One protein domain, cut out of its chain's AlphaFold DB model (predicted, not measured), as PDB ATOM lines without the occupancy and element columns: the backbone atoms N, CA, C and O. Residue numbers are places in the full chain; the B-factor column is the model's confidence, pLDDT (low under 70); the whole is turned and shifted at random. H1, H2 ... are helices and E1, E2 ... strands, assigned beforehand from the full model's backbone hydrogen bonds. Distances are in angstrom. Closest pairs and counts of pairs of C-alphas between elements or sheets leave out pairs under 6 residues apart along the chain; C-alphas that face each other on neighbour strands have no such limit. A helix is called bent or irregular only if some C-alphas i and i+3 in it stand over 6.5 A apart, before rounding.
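AT A GLANCE: This is residues 427 to 589 of the 638 residues of the protein "LysM domain-containing protein" of Marinifilum breve (UniProt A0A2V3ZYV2). A curled, strongly twisted sheet of five strands runs through the domain, with the long helix H2 lying slantwise over its strands E1 and E2. H1 packs by the edge strand E3, while H3 and H4 make a corner by the other edge strand, E5. The printed part has 163 residues, with four named helices and five named strands in the order H1 E1 H2 E2 E3 E4 H3 H4 E5. The mixed sheet has the order E3 E1 E2 E4 E5, and the class is mixed, helices and strands. The whole is compact, with a radius of gyration of the C-alphas of 15.4 A and spans of 43 by 34 by 28 A.

IN THESE COORDINATES: Residues 427 to 442 hold no named element. H1, residues 443 to 458, begins at C-alpha 443 (-43.014, 24.100, -19.975) and is 23.2 A long; it is irregular, but only just: C-alphas 444 and 447 are 6.8 A apart. E1, residues 464 to 470, is 19.6 A long. H2, residues 477 to 498, spans 32.1 A from C-alpha 477 (-31.389, 20.060, 5.176). E2 is residues 504 to 511, 22.1 A, and E3 is residues 528 to 534, 19.7 A. E4 is residues 542 to 547, H3 residues 554 to 560, and H4 residues 565 to 577, 18.4 A. E5, residues 583 to 587, ends at C-alpha 587 (-32.870, 37.026, 4.987).

HOW THE PARTS SIT: E1 and E2 are parallel at 17 degrees, with N 467 and O 506 2.8 A apart, within hydrogen-bond range. E1, H2 and E2 form a strand-helix-strand unit, two parallel neighbour strands with a helix between, and its crossover is right-handed. E3 is antiparallel to E1 at 161 degrees, with N 466 and O 532 at 2.8 A. E4 is parallel to E2 at 28 degrees, with N 543 and O 507 at 2.8 A. E5 is antiparallel to E4 at 151 degrees, with N 584 and O 546 at 2.7 A. H2 is on the sheet at a height over the sheet of 7.4 A; the closest C-alphas of H2 and E2 are those of Ser 481 and Gly 511, 4.1 A apart. H1 touches H2 with residues 449 to 453 alone, at a steep tilt of 67 degrees; their closest C-alphas, of Val 449 and Ala 495, are 6.6 A apart. H3 touches H4 at a steep tilt of 49 degrees, opposite ways, with the C-alphas of Ala 558 and Pro 565 closest at 5.1 A. H4 only grazes the sheet, with residues 568 to 576. Each O i to N i+4 pair is within hydrogen-bond range in H2, H3 and H4, and 10 of 12 are in H1.

THE WHOLE: The two C-alphas farthest apart, of Lys 500 and Lys 552, are 44.0 A apart. The printed part has no cut, and the link from E2 to E3, 16 residues, is long. The mean pLDDT of the printed part is 72.5, and 57 residues are under 70, among them 427 to 439 and 513 to 529.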
ATOM      1  N   TYR A 427     -52.954  35.091  -3.206       41.44
ATOM      2  CA  TYR A 427     -52.506  33.720  -3.501       41.44
ATOM      3  C   TYR A 427     -52.904  33.308  -4.930       41.44
ATOM      4  O   TYR A 427     -54.076  33.429  -5.280       41.44
ATOM      5  N   CYS A 428     -51.958  32.803  -5.736       36.75
ATOM      6  CA  CYS A 428     -52.264  32.152  -7.018       36.75
ATOM      7  C   CYS A 428     -52.335  30.627  -6.826       36.75
ATOM      8  O   CYS A 428     -51.531  30.042  -6.103       36.75
ATOM      9  N   GLY A 429     -53.347  29.994  -7.425       47.12
ATOM     10  CA  GLY A 429     -53.930  28.742  -6.932       47.12
ATOM     11  C   GLY A 429     -53.384  27.418  -7.467       47.12
ATOM     12  O   GLY A 429     -54.112  26.431  -7.374       47.12
ATOM     13  N   ALA A 430     -52.168  27.365  -8.015       49.78
ATOM     14  CA  ALA A 430     -51.582  26.120  -8.510       49.78
ATOM     15  C   ALA A 430     -50.082  26.005  -8.164       49.78
ATOM     16  O   ALA A 430     -49.325  26.943  -8.429       49.78
ATOM     17  N   PRO A 431     -49.642  24.883  -7.566       62.81
ATOM     18  CA  PRO A 431     -48.228  24.584  -7.393       62.81
ATOM     19  C   PRO A 431     -47.565  24.183  -8.717       62.81
ATOM     20  O   PRO A 431     -48.142  23.470  -9.538       62.81
ATOM     21  N   ILE A 432     -46.317  24.608  -8.892       65.94
ATOM     22  CA  ILE A 432     -45.435  24.187  -9.983       65.94
ATOM     23  C   ILE A 432     -44.623  22.990  -9.501       65.94
ATOM     24  O   ILE A 432     -43.923  23.090  -8.490       65.94
ATOM     25  N   TYR A 433     -44.700  21.874 -10.224       67.44
ATOM     26  CA  TYR A 433     -44.012  20.637  -9.860       67.44
ATOM     27  C   TYR A 433     -42.670  20.481 -10.578       67.44
ATOM     28  O   TYR A 433     -42.490  20.902 -11.722       67.44
ATOM     29  N   PHE A 434     -41.736  19.813  -9.900       60.81
ATOM     30  CA  PHE A 434     -40.380  19.566 -10.387       60.81
ATOM     31  C   PHE A 434     -40.053  18.068 -10.410       60.81
ATOM     32  O   PHE A 434     -40.466  17.331  -9.501       60.81
ATOM     33  N   PRO A 435     -39.262  17.603 -11.394       56.75
ATOM     34  CA  PRO A 435     -38.760  16.235 -11.416       56.75
ATOM     35  C   PRO A 435     -37.861  15.939 -10.202       56.75
ATOM     36  O   PRO A 435     -37.370  16.838  -9.507       56.75
ATOM     37  N   TYR A 436     -37.653  14.651  -9.918       55.59
ATOM     38  CA  TYR A 436     -36.807  14.225  -8.800       55.59
ATOM     39  C   TYR A 436     -35.368  14.730  -8.976       55.59
ATOM     40  O   TYR A 436     -34.811  14.634 -10.064       55.59
ATOM     41  N   ASN A 437     -34.793  15.309  -7.913       58.16
ATOM     42  CA  ASN A 437     -33.498  16.010  -7.904       58.16
ATOM     43  C   ASN A 437     -33.313  17.133  -8.951       58.16
ATOM     44  O   ASN A 437     -32.223  17.692  -9.041       58.16
ATOM     45  N   GLY A 438     -34.356  17.510  -9.698       58.62
ATOM     46  CA  GLY A 438     -34.312  18.607 -10.663       58.62
ATOM     47  C   GLY A 438     -34.768  19.943 -10.078       58.62
ATOM     48  O   GLY A 438     -35.657  20.000  -9.215       58.62
ATOM     49  N   ASP A 439     -34.169  21.020 -10.585       62.97
ATOM     50  CA  ASP A 439     -34.544  22.410 -10.324       62.97
ATOM     51  C   ASP A 439     -35.118  23.145 -11.549       62.97
ATOM     52  O   ASP A 439     -35.611  24.262 -11.400       62.97
ATOM     53  N   THR A 440     -35.135  22.535 -12.735       70.31
ATOM     54  CA  THR A 440     -35.893  23.013 -13.905       70.31
ATOM     55  C   THR A 440     -37.346  22.541 -13.821       70.31
ATOM     56  O   THR A 440     -37.592  21.362 -13.558       70.31
ATOM     57  N   PHE A 441     -38.309  23.439 -14.049       58.50
ATOM     58  CA  PHE A 441     -39.728  23.081 -14.151       58.50
ATOM     59  C   PHE A 441     -40.163  22.908 -15.607       58.50
ATOM     60  O   PHE A 441     -39.490  23.342 -16.539       58.50
ATOM     61  N   ASP A 442     -41.300  22.245 -15.777       58.62
ATOM     62  CA  ASP A 442     -41.846  21.866 -17.072       58.62
ATOM     63  C   ASP A 442     -42.518  23.036 -17.811       58.62
ATOM     64  O   ASP A 442     -43.168  23.883 -17.192       58.62
ATOM     65  N   GLN A 443     -42.418  23.052 -19.143       63.81
ATOM     66  CA  GLN A 443     -43.014  24.100 -19.975       63.81
ATOM     67  C   GLN A 443     -44.556  24.089 -19.919       63.81
ATOM     68  O   GLN A 443     -45.185  25.115 -20.149       63.81
ATOM     69  N   SER A 444     -45.179  22.984 -19.494       53.25
ATOM     70  CA  SER A 444     -46.616  22.931 -19.172       53.25
ATOM     71  C   SER A 444     -47.056  23.857 -18.022       53.25
ATOM     72  O   SER A 444     -48.225  24.225 -17.957       53.25
ATOM     73  N   PHE A 445     -46.151  24.300 -17.139       58.62
ATOM     74  CA  PHE A 445     -46.473  25.302 -16.109       58.62
ATOM     75  C   PHE A 445     -46.290  26.747 -16.592       58.62
ATOM     76  O   PHE A 445     -46.608  27.677 -15.847       58.62
ATOM     77  N   CYS A 446     -45.795  26.966 -17.814       71.62
ATOM     78  CA  CYS A 446     -45.609  28.306 -18.368       71.62
ATOM     79  C   CYS A 446     -46.919  29.095 -18.409       71.62
ATOM     80  O   CYS A 446     -46.946  30.234 -17.946       71.62
ATOM     81  N   ASP A 447     -48.014  28.478 -18.857       64.75
ATOM     82  CA  ASP A 447     -49.327  29.128 -18.901       64.75
ATOM     83  C   ASP A 447     -49.838  29.477 -17.500       64.75
ATOM     84  O   ASP A 447     -50.297  30.591 -17.277       64.75
ATOM     85  N   CYS A 448     -49.639  28.594 -16.516       64.06
ATOM     86  CA  CYS A 448     -49.954  28.882 -15.117       64.06
ATOM     87  C   CYS A 448     -49.165  30.094 -14.579       64.06
ATOM     88  O   CYS A 448     -49.744  30.980 -13.946       64.06
ATOM     89  N   VAL A 449     -47.859  30.183 -14.861       72.06
ATOM     90  CA  VAL A 449     -47.053  31.357 -14.481       72.06
ATOM     91  C   VAL A 449     -47.543  32.613 -15.207       72.06
ATOM     92  O   VAL A 449     -47.661  33.663 -14.577       72.06
ATOM     93  N   ASN A 450     -47.870  32.516 -16.496       78.38
ATOM     94  CA  ASN A 450     -48.361  33.633 -17.306       78.38
ATOM     95  C   ASN A 450     -49.722  34.148 -16.815       78.38
ATOM     96  O   ASN A 450     -49.907  35.361 -16.695       78.38
ATOM     97  N   GLU A 451     -50.643  33.254 -16.453       70.00
ATOM     98  CA  GLU A 451     -51.916  33.592 -15.813       70.00
ATOM     99  C   GLU A 451     -51.694  34.296 -14.470       70.00
ATOM    100  O   GLU A 451     -52.242  35.382 -14.256       70.00
ATOM    101  N   CYS A 452     -50.839  33.749 -13.593       72.69
ATOM    102  CA  CYS A 452     -50.505  34.400 -12.325       72.69
ATOM    103  C   CYS A 452     -49.883  35.790 -12.552       72.69
ATOM    104  O   CYS A 452     -50.254  36.734 -11.860       72.69
ATOM    105  N   LEU A 453     -48.985  35.963 -13.531       78.19
ATOM    106  CA  LEU A 453     -48.384  37.263 -13.861       78.19
ATOM    107  C   LEU A 453     -49.409  38.272 -14.390       78.19
ATOM    108  O   LEU A 453     -49.398  39.429 -13.962       78.19
ATOM    109  N   SER A 454     -50.303  37.845 -15.287       75.81
ATOM    110  CA  SER A 454     -51.382  38.697 -15.797       75.81
ATOM    111  C   SER A 454     -52.285  39.141 -14.649       75.81
ATOM    112  O   SER A 454     -52.511  40.338 -14.473       75.81
ATOM    113  N   TYR A 455     -52.699  38.197 -13.800       70.12
ATOM    114  CA  TYR A 455     -53.521  38.445 -12.620       70.12
ATOM    115  C   TYR A 455     -52.838  39.396 -11.617       70.12
ATOM    116  O   TYR A 455     -53.420  40.395 -11.186       70.12
ATOM    117  N   PHE A 456     -51.565  39.155 -11.293       76.69
ATOM    118  CA  PHE A 456     -50.788  40.008 -10.393       76.69
ATOM    119  C   PHE A 456     -50.593  41.424 -10.948       76.69
ATOM    120  O   PHE A 456     -50.590  42.380 -10.174       76.69
ATOM    121  N   SER A 457     -50.463  41.586 -12.268       77.94
ATOM    122  CA  SER A 457     -50.339  42.902 -12.903       77.94
ATOM    123  C   SER A 457     -51.670  43.658 -12.973       77.94
ATOM    124  O   SER A 457     -51.708  44.858 -12.690       77.94
ATOM    125  N   GLN A 458     -52.739  42.979 -13.397       72.81
ATOM    126  CA  GLN A 458     -54.006  43.595 -13.806       72.81
ATOM    127  C   GLN A 458     -55.018  43.724 -12.666       72.81
ATOM    128  O   GLN A 458     -55.744  44.708 -12.638       72.81
ATOM    129  N   GLU A 459     -55.046  42.771 -11.732       64.50
ATOM    130  CA  GLU A 459     -56.086  42.678 -10.697       64.50
ATOM    131  C   GLU A 459     -55.531  43.005  -9.299       64.50
ATOM    132  O   GLU A 459     -56.161  43.715  -8.522       64.50
ATOM    133  N   VAL A 460     -54.324  42.521  -8.972       64.06
ATOM    134  CA  VAL A 460     -53.659  42.787  -7.671       64.06
ATOM    135  C   VAL A 460     -52.815  44.071  -7.701       64.06
ATOM    136  O   VAL A 460     -52.455  44.621  -6.658       64.06
ATOM    137  N   HIS A 461     -52.442  44.518  -8.905       74.56
ATOM    138  CA  HIS A 461     -51.454  45.574  -9.164       74.56
ATOM    139  C   HIS A 461     -50.117  45.394  -8.417       74.56
ATOM    140  O   HIS A 461     -49.405  46.367  -8.162       74.56
ATOM    141  N   ALA A 462     -49.743  44.139  -8.145       76.56
ATOM    142  CA  ALA A 462     -48.658  43.716  -7.265       76.56
ATOM    143  C   ALA A 462     -47.345  44.482  -7.493       76.56
ATOM    144  O   ALA A 462     -46.906  44.643  -8.634       76.56
ATOM    145  N   LYS A 463     -46.683  44.919  -6.417       81.50
ATOM    146  CA  LYS A 463     -45.312  45.461  -6.462       81.50
ATOM    147  C   LYS A 463     -44.256  44.351  -6.407       81.50
ATOM    148  O   LYS A 463     -43.231  44.441  -7.077       81.50
ATOM    149  N   ASN A 464     -44.515  43.299  -5.633       81.00
ATOM    150  CA  ASN A 464     -43.588  42.210  -5.348       81.00
ATOM    151  C   ASN A 464     -44.219  40.855  -5.697       81.00
ATOM    152  O   ASN A 464     -45.409  40.635  -5.446       81.00
ATOM    153  N   ILE A 465     -43.404  39.931  -6.208       83.25
ATOM    154  CA  ILE A 465     -43.770  38.528  -6.440       83.25
ATOM    155  C   ILE A 465     -42.863  37.652  -5.581       83.25
ATOM    156  O   ILE A 465     -41.647  37.621  -5.761       83.25
ATOM    157  N   MET A 466     -43.463  36.928  -4.644       82.38
ATOM    158  CA  MET A 466     -42.787  35.997  -3.749       82.38
ATOM    159  C   MET A 466     -42.900  34.588  -4.328       82.38
ATOM    160  O   MET A 466     -44.009  34.090  -4.526       82.38
ATOM    161  N   VAL A 467     -41.766  33.942  -4.581       83.81
ATOM    162  CA  VAL A 467     -41.707  32.575  -5.106       83.81
ATOM    163  C   VAL A 467     -41.146  31.655  -4.030       83.81
ATOM    164  O   VAL A 467     -39.982  31.757  -3.638       83.81
ATOM    165  N   PHE A 468     -42.011  30.779  -3.531       83.12
ATOM    166  CA  PHE A 468     -41.739  29.839  -2.450       83.12
ATOM    167  C   PHE A 468     -41.389  28.483  -3.043       83.12
ATOM    168  O   PHE A 468     -42.268  27.855  -3.624       83.12
ATOM    169  N   GLY A 469     -40.156  28.011  -2.885       82.69
ATOM    170  CA  GLY A 469     -39.770  26.669  -3.313       82.69
ATOM    171  C   GLY A 469     -39.657  25.690  -2.159       82.69
ATOM    172  O   GLY A 469     -39.145  26.040  -1.096       82.69
ATOM    173  N   SER A 470     -40.097  24.453  -2.395       80.62
ATOM    174  CA  SER A 470     -39.947  23.313  -1.487       80.62
ATOM    175  C   SER A 470     -39.081  22.195  -2.086       80.62
ATOM    176  O   SER A 470     -38.801  22.144  -3.292       80.62
ATOM    177  N   ALA A 471     -38.630  21.297  -1.216       71.56
ATOM    178  CA  ALA A 471     -37.970  20.051  -1.574       71.56
ATOM    179  C   ALA A 471     -38.482  18.920  -0.677       71.56
ATOM    180  O   ALA A 471     -38.836  19.155   0.480       71.56
ATOM    181  N   ASP A 472     -38.497  17.701  -1.214       66.50
ATOM    182  CA  ASP A 472     -38.905  16.525  -0.451       66.50
ATOM    183  C   ASP A 472     -37.831  16.152   0.598       66.50
ATOM    184  O   ASP A 472     -36.657  16.491   0.418       66.50
ATOM    185  N   PRO A 473     -38.191  15.493   1.717       64.44
ATOM    186  CA  PRO A 473     -37.282  15.302   2.854       64.44
ATOM    187  C   PRO A 473     -36.152  14.282   2.605       64.44
ATOM    188  O   PRO A 473     -35.414  13.938   3.527       64.44
ATOM    189  N   ARG A 474     -35.972  13.771   1.377       59.81
ATOM    190  CA  ARG A 474     -34.895  12.823   1.044       59.81
ATOM    191  C   ARG A 474     -33.592  13.564   0.758       59.81
ATOM    192  O   ARG A 474     -33.190  13.735  -0.389       59.81
ATOM    193  N   GLY A 475     -32.902  13.979   1.813       60.25
ATOM    194  CA  GLY A 475     -31.607  14.634   1.678       60.25
ATOM    195  C   GLY A 475     -31.038  15.116   3.003       60.25
ATOM    196  O   GLY A 475     -31.465  14.709   4.076       60.25
ATOM    197  N   ARG A 476     -30.043  16.001   2.919       66.25
ATOM    198  CA  ARG A 476     -29.587  16.812   4.060       66.25
ATOM    199  C   ARG A 476     -30.285  18.169   3.987       66.25
ATOM    200  O   ARG A 476     -30.357  18.715   2.884       66.25
ATOM    201  N   ASP A 477     -30.668  18.771   5.117       68.62
ATOM    202  CA  ASP A 477     -31.389  20.060   5.176       68.62
ATOM    203  C   ASP A 477     -30.764  21.143   4.271       68.62
ATOM    204  O   ASP A 477     -31.478  21.920   3.636       68.62
ATOM    205  N   ALA A 478     -29.428  21.198   4.181       65.56
ATOM    206  CA  ALA A 478     -28.692  22.150   3.342       65.56
ATOM    207  C   ALA A 478     -28.834  21.886   1.828       65.56
ATOM    208  O   ALA A 478     -28.945  22.835   1.053       65.56
ATOM    209  N   TYR A 479     -28.873  20.616   1.407       71.25
ATOM    210  CA  TYR A 479     -29.138  20.236   0.015       71.25
ATOM    211  C   TYR A 479     -30.592  20.543  -0.354       71.25
ATOM    212  O   TYR A 479     -30.833  21.214  -1.353       71.25
ATOM    213  N   ASN A 480     -31.542  20.162   0.506       73.81
ATOM    214  CA  ASN A 480     -32.969  20.424   0.303       73.81
ATOM    215  C   ASN A 480     -33.259  21.935   0.263       73.81
ATOM    216  O   ASN A 480     -34.018  22.401  -0.585       73.81
ATOM    217  N   SER A 481     -32.585  22.728   1.106       74.88
ATOM    218  CA  SER A 481     -32.670  24.194   1.065       74.88
ATOM    219  C   SER A 481     -32.132  24.765  -0.259       74.88
ATOM    220  O   SER A 481     -32.822  25.572  -0.878       74.88
ATOM    221  N   LEU A 482     -30.960  24.321  -0.741       75.69
ATOM    222  CA  LEU A 482     -30.402  24.772  -2.027       75.69
ATOM    223  C   LEU A 482     -31.277  24.365  -3.224       75.69
ATOM    224  O   LEU A 482     -31.571  25.204  -4.071       75.69
ATOM    225  N   LEU A 483     -31.730  23.109  -3.277       75.88
ATOM    226  CA  LEU A 483     -32.627  22.612  -4.325       75.88
ATOM    227  C   LEU A 483     -33.910  23.452  -4.376       75.88
ATOM    228  O   LEU A 483     -34.310  23.925  -5.437       75.88
ATOM    229  N   SER A 484     -34.505  23.719  -3.211       80.25
ATOM    230  CA  SER A 484     -35.695  24.566  -3.099       80.25
ATOM    231  C   SER A 484     -35.451  26.022  -3.538       80.25
ATOM    232  O   SER A 484     -36.331  26.635  -4.141       80.25
ATOM    233  N   LEU A 485     -34.240  26.559  -3.319       83.00
ATOM    234  CA  LEU A 485     -33.849  27.886  -3.797       83.00
ATOM    235  C   LEU A 485     -33.749  27.925  -5.325       83.00
ATOM    236  O   LEU A 485     -34.276  28.848  -5.940       83.00
ATOM    237  N   ASN A 486     -33.079  26.945  -5.935       78.38
ATOM    238  CA  ASN A 486     -32.897  26.907  -7.384       78.38
ATOM    239  C   ASN A 486     -34.237  26.767  -8.118       78.38
ATOM    240  O   ASN A 486     -34.483  27.496  -9.074       78.38
ATOM    241  N   ARG A 487     -35.142  25.918  -7.612       80.12
ATOM    242  CA  ARG A 487     -36.516  25.774  -8.127       80.12
ATOM    243  C   ARG A 487     -37.258  27.110  -8.180       80.12
ATOM    244  O   ARG A 487     -37.802  27.486  -9.217       80.12
ATOM    245  N   ALA A 488     -37.222  27.862  -7.079       83.44
ATOM    246  CA  ALA A 488     -37.822  29.189  -7.014       83.44
ATOM    247  C   ALA A 488     -37.116  30.200  -7.943       83.44
ATOM    248  O   ALA A 488     -37.787  30.974  -8.622       83.44
ATOM    249  N   LYS A 489     -35.777  30.166  -8.040       82.25
ATOM    250  CA  LYS A 489     -35.009  31.015  -8.968       82.25
ATOM    251  C   LYS A 489     -35.346  30.742 -10.430       82.25
ATOM    252  O   LYS A 489     -35.517  31.698 -11.175       82.25
ATOM    253  N   ASN A 490     -35.492  29.485 -10.838       77.88
ATOM    254  CA  ASN A 490     -35.809  29.140 -12.222       77.88
ATOM    255  C   ASN A 490     -37.215  29.624 -12.609       77.88
ATOM    256  O   ASN A 490     -37.382  30.220 -13.674       77.88
ATOM    257  N   VAL A 491     -38.195  29.504 -11.704       79.56
ATOM    258  CA  VAL A 491     -39.528  30.118 -11.869       79.56
ATOM    259  C   VAL A 491     -39.443  31.644 -11.956       79.56
ATOM    260  O   VAL A 491     -40.090  32.226 -12.820       79.56
ATOM    261  N   ILE A 492     -38.612  32.307 -11.139       84.38
ATOM    262  CA  ILE A 492     -38.370  33.760 -11.240       84.38
ATOM    263  C   ILE A 492     -37.733  34.136 -12.586       84.38
ATOM    264  O   ILE A 492     -38.140  35.128 -13.185       84.38
ATOM    265  N   THR A 493     -36.755  33.369 -13.075       83.88
ATOM    266  CA  THR A 493     -36.078  33.619 -14.357       83.88
ATOM    267  C   THR A 493     -37.066  33.559 -15.516       83.88
ATOM    268  O   THR A 493     -37.130  34.494 -16.314       83.88
ATOM    269  N   TYR A 494     -37.900  32.515 -15.568       82.38
ATOM    270  CA  TYR A 494     -38.981  32.447 -16.546       82.38
ATOM    271  C   TYR A 494     -39.980  33.593 -16.358       82.38
ATOM    272  O   TYR A 494     -40.268  34.308 -17.313       82.38
ATOM    273  N   ALA A 495     -40.451  33.841 -15.133       82.69
ATOM    274  CA  ALA A 495     -41.439  34.880 -14.868       82.69
ATOM    275  C   ALA A 495     -40.964  36.279 -15.305       82.69
ATOM    276  O   ALA A 495     -41.738  37.026 -15.897       82.69
ATOM    277  N   LYS A 496     -39.682  36.607 -15.093       86.31
ATOM    278  CA  LYS A 496     -39.050  37.837 -15.597       86.31
ATOM    279  C   LYS A 496     -39.031  37.925 -17.122       86.31
ATOM    280  O   LYS A 496     -39.187  39.014 -17.653       86.31
ATOM    281  N   SER A 497     -38.859  36.801 -17.822       83.81
ATOM    282  CA  SER A 497     -38.863  36.778 -19.293       83.81
ATOM    283  C   SER A 497     -40.242  37.061 -19.910       83.81
ATOM    284  O   SER A 497     -40.312  37.454 -21.070       83.81
ATOM    285  N   GLN A 498     -41.328  36.874 -19.147       83.31
ATOM    286  CA  GLN A 498     -42.715  37.011 -19.620       83.31
ATOM    287  C   GLN A 498     -43.443  38.244 -19.061       83.31
ATOM    288  O   GLN A 498     -44.450  38.689 -19.618       83.31
ATOM    289  N   ALA A 499     -42.980  38.788 -17.933       80.62
ATOM    290  CA  ALA A 499     -43.658  39.874 -17.243       80.62
ATOM    291  C   ALA A 499     -43.622  41.186 -18.043       80.62
ATOM    292  O   ALA A 499     -42.569  41.759 -18.309       80.62
ATOM    293  N   LYS A 500     -44.811  41.711 -18.368       78.00
ATOM    294  CA  LYS A 500     -44.989  43.017 -19.037       78.00
ATOM    295  C   LYS A 500     -44.818  44.219 -18.097       78.00
ATOM    296  O   LYS A 500     -44.766  45.356 -18.556       78.00
ATOM    297  N   LYS A 501     -44.780  43.965 -16.788       78.81
ATOM    298  CA  LYS A 501     -44.552  44.928 -15.706       78.81
ATOM    299  C   LYS A 501     -43.311  44.473 -14.944       78.81
ATOM    300  O   LYS A 501     -43.178  43.282 -14.680       78.81
ATOM    301  N   ASP A 502     -42.449  45.408 -14.557       84.19
ATOM    302  CA  ASP A 502     -41.342  45.086 -13.658       84.19
ATOM    303  C   ASP A 502     -41.864  44.840 -12.231       84.19
ATOM    304  O   ASP A 502     -42.646  45.630 -11.687       84.19
ATOM    305  N   PHE A 503     -41.453  43.719 -11.641       84.31
ATOM    306  CA  PHE A 503     -41.864  43.276 -10.312       84.31
ATOM    307  C   PHE A 503     -40.633  43.036  -9.438       84.31
ATOM    308  O   PHE A 503     -39.639  42.448  -9.862       84.31
ATOM    309  N   ASN A 504     -40.742  43.368  -8.155       85.31
ATOM    310  CA  ASN A 504     -39.747  42.978  -7.164       85.31
ATOM    311  C   ASN A 504     -39.876  41.477  -6.848       85.31
ATOM    312  O   ASN A 504     -40.733  41.061  -6.066       85.31
ATOM    313  N   TYR A 505     -39.032  40.647  -7.456       85.44
ATOM    314  CA  TYR A 505     -39.028  39.205  -7.196       85.44
ATOM    315  C   TYR A 505     -38.286  38.856  -5.902       85.44
ATOM    316  O   TYR A 505     -37.136  39.254  -5.702       85.44
ATOM    317  N   VAL A 506     -38.934  38.057  -5.056       85.12
ATOM    318  CA  VAL A 506     -38.423  37.592  -3.764       85.12
ATOM    319  C   VAL A 506     -38.396  36.071  -3.752       85.12
ATOM    320  O   VAL A 506     -39.414  35.420  -3.974       85.12
ATOM    321  N   THR A 507     -37.227  35.497  -3.486       87.50
ATOM    322  CA  THR A 507     -37.014  34.044  -3.483       87.50
ATOM    323  C   THR A 507     -37.082  33.516  -2.056       87.50
ATOM    324  O   THR A 507     -36.344  33.997  -1.198       87.50
ATOM    325  N   ILE A 508     -37.923  32.516  -1.790       85.56
ATOM    326  CA  ILE A 508     -38.094  31.936  -0.452       85.56
ATOM    327  C   ILE A 508     -37.865  30.426  -0.524       85.56
ATOM    328  O   ILE A 508     -38.658  29.685  -1.100       85.56
ATOM    329  N   ALA A 509     -36.765  29.968   0.065       86.56
ATOM    330  CA  ALA A 509     -36.352  28.571   0.078       86.56
ATOM    331  C   ALA A 509     -36.802  27.881   1.377       86.56
ATOM    332  O   ALA A 509     -36.271  28.126   2.464       86.56
ATOM    333  N   LEU A 510     -37.805  27.014   1.263       81.69
ATOM    334  CA  LEU A 510     -38.421  26.316   2.394       81.69
ATOM    335  C   LEU A 510     -37.644  25.054   2.794       81.69
ATOM    336  O   LEU A 510     -37.706  24.621   3.948       81.69
ATOM    337  N   GLY A 511     -36.925  24.450   1.841       77.81
ATOM    338  CA  GLY A 511     -36.496  23.058   1.937       77.81
ATOM    339  C   GLY A 511     -37.690  22.159   2.276       77.81
ATOM    340  O   GLY A 511     -38.742  22.259   1.650       77.81
ATOM    341  N   GLU A 512     -37.525  21.351   3.318       72.56
ATOM    342  CA  GLU A 512     -38.544  20.465   3.908       72.56
ATOM    343  C   GLU A 512     -39.277  21.070   5.133       72.56
ATOM    344  O   GLU A 512     -40.169  20.453   5.713       72.56
ATOM    345  N   LYS A 513     -38.863  22.257   5.601       63.12
ATOM    346  CA  LYS A 513     -38.977  22.643   7.025       63.12
ATOM    347  C   LYS A 513     -40.368  23.072   7.501       63.12
ATOM    348  O   LYS A 513     -40.555  23.224   8.703       63.12
ATOM    349  N   LEU A 514     -41.319  23.283   6.593       52.50
ATOM    350  CA  LEU A 514     -42.690  23.696   6.923       52.50
ATOM    351  C   LEU A 514     -43.648  22.534   7.211       52.50
ATOM    352  O   LEU A 514     -44.721  22.767   7.754       52.50
ATOM    353  N   PHE A 515     -43.295  21.302   6.834       51.44
ATOM    354  CA  PHE A 515     -44.294  20.245   6.620       51.44
ATOM    355  C   PHE A 515     -44.144  19.020   7.534       51.44
ATOM    356  O   PHE A 515     -44.720  17.974   7.260       51.44
ATOM    357  N   ASN A 516     -43.415  19.139   8.653       43.16
ATOM    358  CA  ASN A 516     -43.272  18.059   9.638       43.16
ATOM    359  C   ASN A 516     -43.317  18.555  11.095       43.16
ATOM    360  O   ASN A 516     -42.289  18.927  11.662       43.16
ATOM    361  N   LYS A 517     -44.499  18.464  11.725       38.78
ATOM    362  CA  LYS A 517     -44.770  17.363  12.680       38.78
ATOM    363  C   LYS A 517     -46.245  17.227  13.091       38.78
ATOM    364  O   LYS A 517     -46.677  16.103  13.295       38.78
ATOM    365  N   ASP A 518     -47.022  18.317  13.094       38.31
ATOM    366  CA  ASP A 518     -48.412  18.332  13.604       38.31
ATOM    367  C   ASP A 518     -49.405  19.104  12.688       38.31
ATOM    368  O   ASP A 518     -50.232  19.878  13.165       38.31
ATOM    369  N   GLY A 519     -49.311  18.957  11.350       36.50
ATOM    370  CA  GLY A 519     -49.881  19.961  10.422       36.50
ATOM    371  C   GLY A 519     -50.401  19.559   9.026       36.50
ATOM    372  O   GLY A 519     -50.471  20.445   8.183       36.50
ATOM    373  N   ILE A 520     -50.855  18.311   8.806       33.31
ATOM    374  CA  ILE A 520     -51.645  17.815   7.633       33.31
ATOM    375  C   ILE A 520     -50.886  17.279   6.379       33.31
ATOM    376  O   ILE A 520     -50.371  18.037   5.571       33.31
ATOM    377  N   LYS A 521     -51.075  15.954   6.175       35.56
ATOM    378  CA  LYS A 521     -51.111  15.098   4.949       35.56
ATOM    379  C   LYS A 521     -49.862  14.767   4.103       35.56
ATOM    380  O   LYS A 521     -49.426  15.580   3.310       35.56
ATOM    381  N   ASN A 522     -49.558  13.457   4.128       33.94
ATOM    382  CA  ASN A 522     -48.913  12.577   3.132       33.94
ATOM    383  C   ASN A 522     -47.559  12.979   2.531       33.94
ATOM    384  O   ASN A 522     -47.366  14.060   2.002       33.94
ATOM    385  N   ILE A 523     -46.613  12.038   2.570       36.00
ATOM    386  CA  ILE A 523     -45.190  12.312   2.325       36.00
ATOM    387  C   ILE A 523     -44.804  12.404   0.835       36.00
ATOM    388  O   ILE A 523     -43.664  12.743   0.517       36.00
ATOM    389  N   ASP A 524     -45.754  12.126  -0.061       38.16
ATOM    390  CA  ASP A 524     -45.519  11.892  -1.488       38.16
ATOM    391  C   ASP A 524     -45.692  13.143  -2.379       38.16
ATOM    392  O   ASP A 524     -45.134  13.186  -3.476       38.16
ATOM    393  N   ASP A 525     -46.376  14.193  -1.901       41.09
ATOM    394  CA  ASP A 525     -46.769  15.365  -2.715       41.09
ATOM    395  C   ASP A 525     -45.733  16.525  -2.724       41.09
ATOM    396  O   ASP A 525     -45.859  17.501  -3.465       41.09
ATOM    397  N   TYR A 526     -44.670  16.462  -1.913       53.44
ATOM    398  CA  TYR A 526     -43.863  17.637  -1.521       53.44
ATOM    399  C   TYR A 526     -42.774  18.113  -2.517       53.44
ATOM    400  O   TYR A 526     -41.601  18.257  -2.157       53.44
ATOM    401  N   ARG A 527     -43.125  18.398  -3.780       60.28
ATOM    402  CA  ARG A 527     -42.197  18.997  -4.778       60.28
ATOM    403  C   ARG A 527     -42.734  20.271  -5.436       60.28
ATOM    404  O   ARG A 527     -42.549  20.484  -6.633       60.28
ATOM    405  N   GLU A 528     -43.380  21.111  -4.640       64.50
ATOM    406  CA  GLU A 528     -44.174  22.253  -5.098       64.50
ATOM    407  C   GLU A 528     -43.418  23.593  -4.986       64.50
ATOM    408  O   GLU A 528     -42.760  23.874  -3.977       64.50
ATOM    409  N   VAL A 529     -43.530  24.446  -6.009       65.56
ATOM    410  CA  VAL A 529     -43.239  25.890  -5.928       65.56
ATOM    411  C   VAL A 529     -44.538  26.680  -6.038       65.56
ATOM    412  O   VAL A 529     -45.346  26.419  -6.924       65.56
ATOM    413  N   PHE A 530     -44.713  27.696  -5.194       70.25
ATOM    414  CA  PHE A 530     -45.879  28.584  -5.218       70.25
ATOM    415  C   PHE A 530     -45.480  30.022  -5.543       70.25
ATOM    416  O   PHE A 530     -44.481  30.524  -5.020       70.25
ATOM    417  N   LEU A 531     -46.315  30.714  -6.320       68.44
ATOM    418  CA  LEU A 531     -46.218  32.157  -6.521       68.44
ATOM    419  C   LEU A 531     -47.267  32.885  -5.670       68.44
ATOM    420  O   LEU A 531     -48.454  32.551  -5.682       68.44
ATOM    421  N   ARG A 532     -46.835  33.925  -4.958       74.94
ATOM    422  CA  ARG A 532     -47.701  34.859  -4.229       74.94
ATOM    423  C   ARG A 532     -47.373  36.295  -4.614       74.94
ATOM    424  O   ARG A 532     -46.238  36.597  -4.977       74.94
ATOM    425  N   ALA A 533     -48.355  37.177  -4.493       68.00
ATOM    426  CA  ALA A 533     -48.201  38.599  -4.772       68.00
ATOM    427  C   ALA A 533     -48.340  39.440  -3.503       68.00
ATOM    428  O   ALA A 533     -49.142  39.138  -2.616       68.00
ATOM    429  N   SER A 534     -47.564  40.522  -3.444       70.94
ATOM    430  CA  SER A 534     -47.556  41.462  -2.327       70.94
ATOM    431  C   SER A 534     -47.335  42.896  -2.810       70.94
ATOM    432  O   SER A 534     -46.448  43.166  -3.619       70.94
ATOM    433  N   ASN A 535     -48.106  43.840  -2.271       68.56
ATOM    434  CA  ASN A 535     -47.829  45.273  -2.417       68.56
ATOM    435  C   ASN A 535     -46.877  45.805  -1.328       68.56
ATOM    436  O   ASN A 535     -46.397  46.931  -1.437       68.56
ATOM    437  N   PHE A 536     -46.541  44.979  -0.333       68.56
ATOM    438  CA  PHE A 536     -45.611  45.305   0.746       68.56
ATOM    439  C   PHE A 536     -44.178  45.122   0.305       68.56
ATOM    440  O   PHE A 536     -43.819  44.085  -0.255       68.56
ATOM    441  N   ASP A 537     -43.361  46.123   0.596       68.88
ATOM    442  CA  ASP A 537     -41.936  46.035   0.374       68.88
ATOM    443  C   ASP A 537     -41.300  44.977   1.272       68.88
ATOM    444  O   ASP A 537     -41.357  45.036   2.500       68.88
ATOM    445  N   MET A 538     -40.686  43.995   0.621       74.31
ATOM    446  CA  MET A 538     -40.032  42.882   1.286       74.31
ATOM    447  C   MET A 538     -38.592  43.275   1.646       74.31
ATOM    448  O   MET A 538     -37.832  43.652   0.753       74.31
ATOM    449  N   PRO A 539     -38.171  43.162   2.921       75.56
ATOM    450  CA  PRO A 539     -36.863  43.654   3.365       75.56
ATOM    451  C   PRO A 539     -35.673  42.833   2.836       75.56
ATOM    452  O   PRO A 539     -34.538  43.298   2.895       75.56
ATOM    453  N   TYR A 540     -35.911  41.626   2.311       84.81
ATOM    454  CA  TYR A 540     -34.876  40.719   1.813       84.81
ATOM    455  C   TYR A 540     -35.306  40.090   0.479       84.81
ATOM    456  O   TYR A 540     -36.402  39.541   0.381       84.81
ATOM    457  N   LYS A 541     -34.434  40.119  -0.543       85.81
ATOM    458  CA  LYS A 541     -34.708  39.504  -1.865       85.81
ATOM    459  C   LYS A 541     -34.571  37.977  -1.874       85.81
ATOM    460  O   LYS A 541     -35.165  37.316  -2.723       85.81
ATOM    461  N   THR A 542     -33.771  37.417  -0.967       87.06
ATOM    462  CA  THR A 542     -33.619  35.967  -0.784       87.06
ATOM    463  C   THR A 542     -33.786  35.624   0.685       87.06
ATOM    464  O   THR A 542     -33.180  36.257   1.550       87.06
ATOM    465  N   MET A 543     -34.605  34.613   0.960       89.38
ATOM    466  CA  MET A 543     -34.904  34.141   2.303       89.38
ATOM    467  C   MET A 543     -34.864  32.618   2.392       89.38
ATOM    468  O   MET A 543     -35.118  31.923   1.407       89.38
ATOM    469  N   ILE A 544     -34.610  32.100   3.593       88.00
ATOM    470  CA  ILE A 544     -34.782  30.681   3.928       88.00
ATOM    471  C   ILE A 544     -35.712  30.507   5.128       88.00
ATOM    472  O   ILE A 544     -35.790  31.376   5.996       88.00
ATOM    473  N   ALA A 545     -36.367  29.351   5.200       86.56
ATOM    474  CA  ALA A 545     -36.970  28.868   6.436       86.56
ATOM    475  C   ALA A 545     -35.906  28.220   7.349       86.56
ATOM    476  O   ALA A 545     -35.048  27.450   6.895       86.56
ATOM    477  N   VAL A 546     -35.986  28.478   8.653       84.88
ATOM    478  CA  VAL A 546     -35.239  27.786   9.720       84.88
ATOM    479  C   VAL A 546     -36.218  27.352  10.813       84.88
ATOM    480  O   VAL A 546     -37.213  28.032  11.028       84.88
ATOM    481  N   ARG A 547     -36.012  26.216  11.488       80.50
ATOM    482  CA  ARG A 547     -36.982  25.753  12.502       80.50
ATOM    483  C   ARG A 547     -36.897  26.626  13.765       80.50
ATOM    484  O   ARG A 547     -35.794  27.009  14.160       80.50
ATOM    485  N   LYS A 548     -38.040  26.957  14.388       82.81
ATOM    486  CA  LYS A 548     -38.083  27.809  15.599       82.81
ATOM    487  C   LYS A 548     -37.296  27.200  16.769       82.81
ATOM    488  O   LYS A 548     -36.607  27.925  17.477       82.81
ATOM    489  N   ASP A 549     -37.349  25.877  16.920       80.12
ATOM    490  CA  ASP A 549     -36.706  25.093  17.990       80.12
ATOM    491  C   ASP A 549     -35.167  25.176  18.021       80.12
ATOM    492  O   ASP A 549     -34.555  24.984  19.071       80.12
ATOM    493  N   GLN A 550     -34.527  25.507  16.896       79.56
ATOM    494  CA  GLN A 550     -33.072  25.653  16.796       79.56
ATOM    495  C   GLN A 550     -32.535  26.933  17.465       79.56
ATOM    496  O   GLN A 550     -31.318  27.080  17.598       79.56
ATOM    497  N   TYR A 551     -33.404  27.863  17.878       83.94
ATOM    498  CA  TYR A 551     -33.011  29.188  18.359       83.94
ATOM    499  C   TYR A 551     -33.811  29.619  19.591       83.94
ATOM    500  O   TYR A 551     -34.984  29.303  19.746       83.94
ATOM    501  N   LYS A 552     -33.182  30.404  20.474       84.38
ATOM    502  CA  LYS A 552     -33.800  30.827  21.748       84.38
ATOM    503  C   LYS A 552     -34.949  31.829  21.589       84.38
ATOM    504  O   LYS A 552     -35.794  31.924  22.469       84.38
ATOM    505  N   SER A 553     -34.928  32.635  20.528       86.12
ATOM    506  CA  SER A 553     -35.931  33.665  20.224       86.12
ATOM    507  C   SER A 553     -35.709  34.224  18.821       86.12
ATOM    508  O   SER A 553     -34.590  34.158  18.309       86.12
ATOM    509  N   LEU A 554     -36.722  34.866  18.229       85.19
ATOM    510  CA  LEU A 554     -36.589  35.548  16.936       85.19
ATOM    511  C   LEU A 554     -35.452  36.584  16.938       85.19
ATOM    512  O   LEU A 554     -34.658  36.626  16.002       85.19
ATOM    513  N   LYS A 555     -35.285  37.353  18.024       87.25
ATOM    514  CA  LYS A 555     -34.154  38.286  18.189       87.25
ATOM    515  C   LYS A 555     -32.794  37.575  18.159       87.25
ATOM    516  O   LYS A 555     -31.838  38.102  17.596       87.25
ATOM    517  N   SER A 556     -32.701  36.367  18.725       85.75
ATOM    518  CA  SER A 556     -31.494  35.537  18.621       85.75
ATOM    519  C   SER A 556     -31.233  35.083  17.184       85.75
ATOM    520  O   SER A 556     -30.072  35.001  16.795       85.75
ATOM    521  N   VAL A 557     -32.281  34.796  16.404       88.88
ATOM    522  CA  VAL A 557     -32.157  34.455  14.979       88.88
ATOM    523  C   VAL A 557     -31.687  35.669  14.183       88.88
ATOM    524  O   VAL A 557     -30.704  35.569  13.455       88.88
ATOM    525  N   ALA A 558     -32.332  36.825  14.367       88.50
ATOM    526  CA  ALA A 558     -32.006  38.059  13.658       88.50
ATOM    527  C   ALA A 558     -30.515  38.402  13.765       88.50
ATOM    528  O   ALA A 558     -29.837  38.569  12.752       88.50
ATOM    529  N   ASN A 559     -29.994  38.369  14.994       86.12
ATOM    530  CA  ASN A 559     -28.586  38.610  15.288       86.12
ATOM    531  C   ASN A 559     -27.636  37.545  14.708       86.12
ATOM    532  O   ASN A 559     -26.471  37.851  14.497       86.12
ATOM    533  N   CYS A 560     -28.077  36.302  14.477       86.38
ATOM    534  CA  CYS A 560     -27.231  35.289  13.828       86.38
ATOM    535  C   CYS A 560     -27.140  35.501  12.312       86.38
ATOM    536  O   CYS A 560     -26.108  35.213  11.721       86.38
ATOM    537  N   PHE A 561     -28.214  35.982  11.684       91.06
ATOM    538  CA  PHE A 561     -28.313  36.148  10.229       91.06
ATOM    539  C   PHE A 561     -27.992  37.573   9.743       91.06
ATOM    540  O   PHE A 561     -28.167  37.860   8.557       91.06
ATOM    541  N   ASN A 562     -27.543  38.465  10.635       89.75
ATOM    542  CA  ASN A 562     -27.373  39.908  10.391       89.75
ATOM    543  C   ASN A 562     -28.648  40.574   9.835       89.75
ATOM    544  O   ASN A 562     -28.615  41.503   9.032       89.75
ATOM    545  N   ASN A 563     -29.808  40.060  10.240       90.25
ATOM    546  CA  ASN A 563     -31.109  40.613   9.888       90.25
ATOM    547  C   ASN A 563     -31.494  41.698  10.898       90.25
ATOM    548  O   ASN A 563     -31.171  41.607  12.081       90.25
ATOM    549  N   ASP A 564     -32.241  42.704  10.450       86.75
ATOM    550  CA  ASP A 564     -32.815  43.688  11.360       86.75
ATOM    551  C   ASP A 564     -33.901  43.032  12.237       86.75
ATOM    552  O   ASP A 564     -34.875  42.520  11.675       86.75
ATOM    553  N   PRO A 565     -33.774  43.024  13.581       83.62
ATOM    554  CA  PRO A 565     -34.707  42.297  14.436       83.62
ATOM    555  C   PRO A 565     -36.147  42.794  14.331       83.62
ATOM    556  O   PRO A 565     -37.050  41.971  14.364       83.62
ATOM    557  N   VAL A 566     -36.372  44.104  14.166       81.00
ATOM    558  CA  VAL A 566     -37.728  44.680  14.115       81.00
ATOM    559  C   VAL A 566     -38.393  44.372  12.776       81.00
ATOM    560  O   VAL A 566     -39.589  44.095  12.726       81.00
ATOM    561  N   LEU A 567     -37.623  44.390  11.683       79.25
ATOM    562  CA  LEU A 567     -38.148  44.011  10.368       79.25
ATOM    563  C   LEU A 567     -38.420  42.507  10.289       79.25
ATOM    564  O   LEU A 567     -39.391  42.088   9.663       79.25
ATOM    565  N   LEU A 568     -37.560  41.703  10.921       83.12
ATOM    566  CA  LEU A 568     -37.703  40.256  10.964       83.12
ATOM    567  C   LEU A 568     -38.927  39.830  11.780       83.12
ATOM    568  O   LEU A 568     -39.611  38.903  11.360       83.12
ATOM    569  N   ASP A 569     -39.207  40.506  12.897       81.75
ATOM    570  CA  ASP A 569     -40.341  40.215  13.786       81.75
ATOM    571  C   ASP A 569     -41.666  40.379  13.035       81.75
ATOM    572  O   ASP A 569     -42.348  39.390  12.769       81.75
ATOM    573  N   LYS A 570     -41.923  41.589  12.517       77.69
ATOM    574  CA  LYS A 570     -43.117  41.921  11.720       77.69
ATOM    575  C   LYS A 570     -43.322  40.990  10.530       77.69
ATOM    576  O   LYS A 570     -44.438  40.582  10.226       77.69
ATOM    577  N   LEU A 571     -42.236  40.661   9.829       80.62
ATOM    578  CA  LEU A 571     -42.278  39.754   8.687       80.62
ATOM    579  C   LEU A 571     -42.666  38.329   9.099       80.62
ATOM    580  O   LEU A 571     -43.327  37.631   8.338       80.62
ATOM    581  N   ASN A 572     -42.258  37.885  10.284       82.50
ATOM    582  CA  ASN A 572     -42.542  36.545  10.774       82.50
ATOM    583  C   ASN A 572     -43.934  36.432  11.400       82.50
ATOM    584  O   ASN A 572     -44.627  35.475  11.069       82.50
ATOM    585  N   GLU A 573     -44.374  37.411  12.197       78.44
ATOM    586  CA  GLU A 573     -45.768  37.525  12.671       78.44
ATOM    587  C   GLU A 573     -46.750  37.330  11.507       78.44
ATOM    588  O   GLU A 573     -47.583  36.422  11.511       78.44
ATOM    589  N   LEU A 574     -46.537  38.099  10.440       69.75
ATOM    590  CA  LEU A 574     -47.339  38.102   9.223       69.75
ATOM    591  C   LEU A 574     -47.322  36.756   8.471       69.75
ATOM    592  O   LEU A 574     -48.322  36.339   7.881       69.75
ATOM    593  N   MET A 575     -46.204  36.025   8.509       71.69
ATOM    594  CA  MET A 575     -46.114  34.678   7.931       71.69
ATOM    595  C   MET A 575     -46.815  33.631   8.818       71.69
ATOM    596  O   MET A 575     -47.390  32.678   8.286       71.69
ATOM    597  N   PHE A 576     -46.850  33.817  10.144       71.88
ATOM    598  CA  PHE A 576     -47.561  32.928  11.078       71.88
ATOM    599  C   PHE A 576     -49.077  33.083  10.977       71.88
ATOM    600  O   PHE A 576     -49.777  32.074  10.892       71.88
ATOM    601  N   GLU A 577     -49.579  34.316  10.844       59.22
ATOM    602  CA  GLU A 577     -50.986  34.597  10.507       59.22
ATOM    603  C   GLU A 577     -51.438  33.868   9.228       59.22
ATOM    604  O   GLU A 577     -52.604  33.509   9.071       59.22
ATOM    605  N   ASN A 578     -50.492  33.590   8.326       56.78
ATOM    606  CA  ASN A 578     -50.712  32.902   7.056       56.78
ATOM    607  C   ASN A 578     -50.416  31.394   7.103       56.78
ATOM    608  O   ASN A 578     -50.377  30.735   6.061       56.78
ATOM    609  N   GLY A 579     -50.253  30.834   8.305       60.22
ATOM    610  CA  GLY A 579     -50.111  29.401   8.543       60.22
ATOM    611  C   GLY A 579     -48.715  28.834   8.284       60.22
ATOM    612  O   GLY A 579     -48.576  27.616   8.246       60.22
ATOM    613  N   PHE A 580     -47.688  29.674   8.129       66.50
ATOM    614  CA  PHE A 580     -46.302  29.236   7.936       66.50
ATOM    615  C   PHE A 580     -45.547  29.010   9.264       66.50
ATOM    616  O   PHE A 580     -44.407  29.443   9.443       66.50
ATOM    617  N   GLU A 581     -46.179  28.317  10.208       63.69
ATOM    618  CA  GLU A 581     -45.542  27.820  11.435       63.69
ATOM    619  C   GLU A 581     -45.104  26.351  11.271       63.69
ATOM    620  O   GLU A 581     -45.714  25.642  10.471       63.69
ATOM    621  N   PRO A 582     -44.083  25.847  12.003       70.12
ATOM    622  CA  PRO A 582     -43.321  26.480  13.085       70.12
ATOM    623  C   PRO A 582     -41.877  26.838  12.666       70.12
ATOM    624  O   PRO A 582     -40.900  26.427  13.301       70.12
ATOM    625  N   VAL A 583     -41.718  27.613  11.590       80.31
ATOM    626  CA  VAL A 583     -40.410  28.116  11.122       80.31
ATOM    627  C   VAL A 583     -40.222  29.600  11.445       80.31
ATOM    628  O   VAL A 583     -41.178  30.286  11.775       80.31
ATOM    629  N   TYR A 584     -38.993  30.100  11.347       87.19
ATOM    630  CA  TYR A 584     -38.689  31.511  11.132       87.19
ATOM    631  C   TYR A 584     -38.201  31.705   9.691       87.19
ATOM    632  O   TYR A 584     -37.412  30.903   9.186       87.19
ATOM    633  N   PHE A 585     -38.637  32.776   9.037       87.31
ATOM    634  CA  PHE A 585     -38.139  33.227   7.741       87.31
ATOM    635  C   PHE A 585     -37.034  34.251   7.953       87.31
ATOM    636  O   PHE A 585     -37.278  35.274   8.591       87.31
ATOM    637  N   VAL A 586     -35.845  33.993   7.406       90.25
ATOM    638  CA  VAL A 586     -34.649  34.838   7.569       90.25
ATOM    639  C   VAL A 586     -34.064  35.254   6.229       90.25
ATOM    640  O   VAL A 586     -34.066  34.470   5.281       90.25
ATOM    641  N   GLY A 587     -33.569  36.487   6.151       90.62
ATOM    642  CA  GLY A 587     -32.870  37.026   4.987       90.62
ATOM    643  C   GLY A 587     -31.438  36.508   4.898       90.62
ATOM    644  O   GLY A 587     -30.734  36.453   5.908       90.62
ATOM    645  N   ILE A 588     -31.002  36.144   3.692       90.25
ATOM    646  CA  ILE A 588     -29.639  35.671   3.406       90.25
ATOM    647  C   ILE A 588     -29.104  36.290   2.113       90.25
ATOM    648  O   ILE A 588     -29.877  36.649   1.222       90.25
ATOM    649  N   GLN A 589     -27.778  36.340   1.960       87.00
ATOM    650  CA  GLN A 589     -27.161  36.651   0.662       87.00
ATOM    651  C   GLN A 589     -27.329  35.488  -0.329       87.00
ATOM    652  O   GLN A 589     -27.565  35.699  -1.517       87.00
TER     653      GLN A 589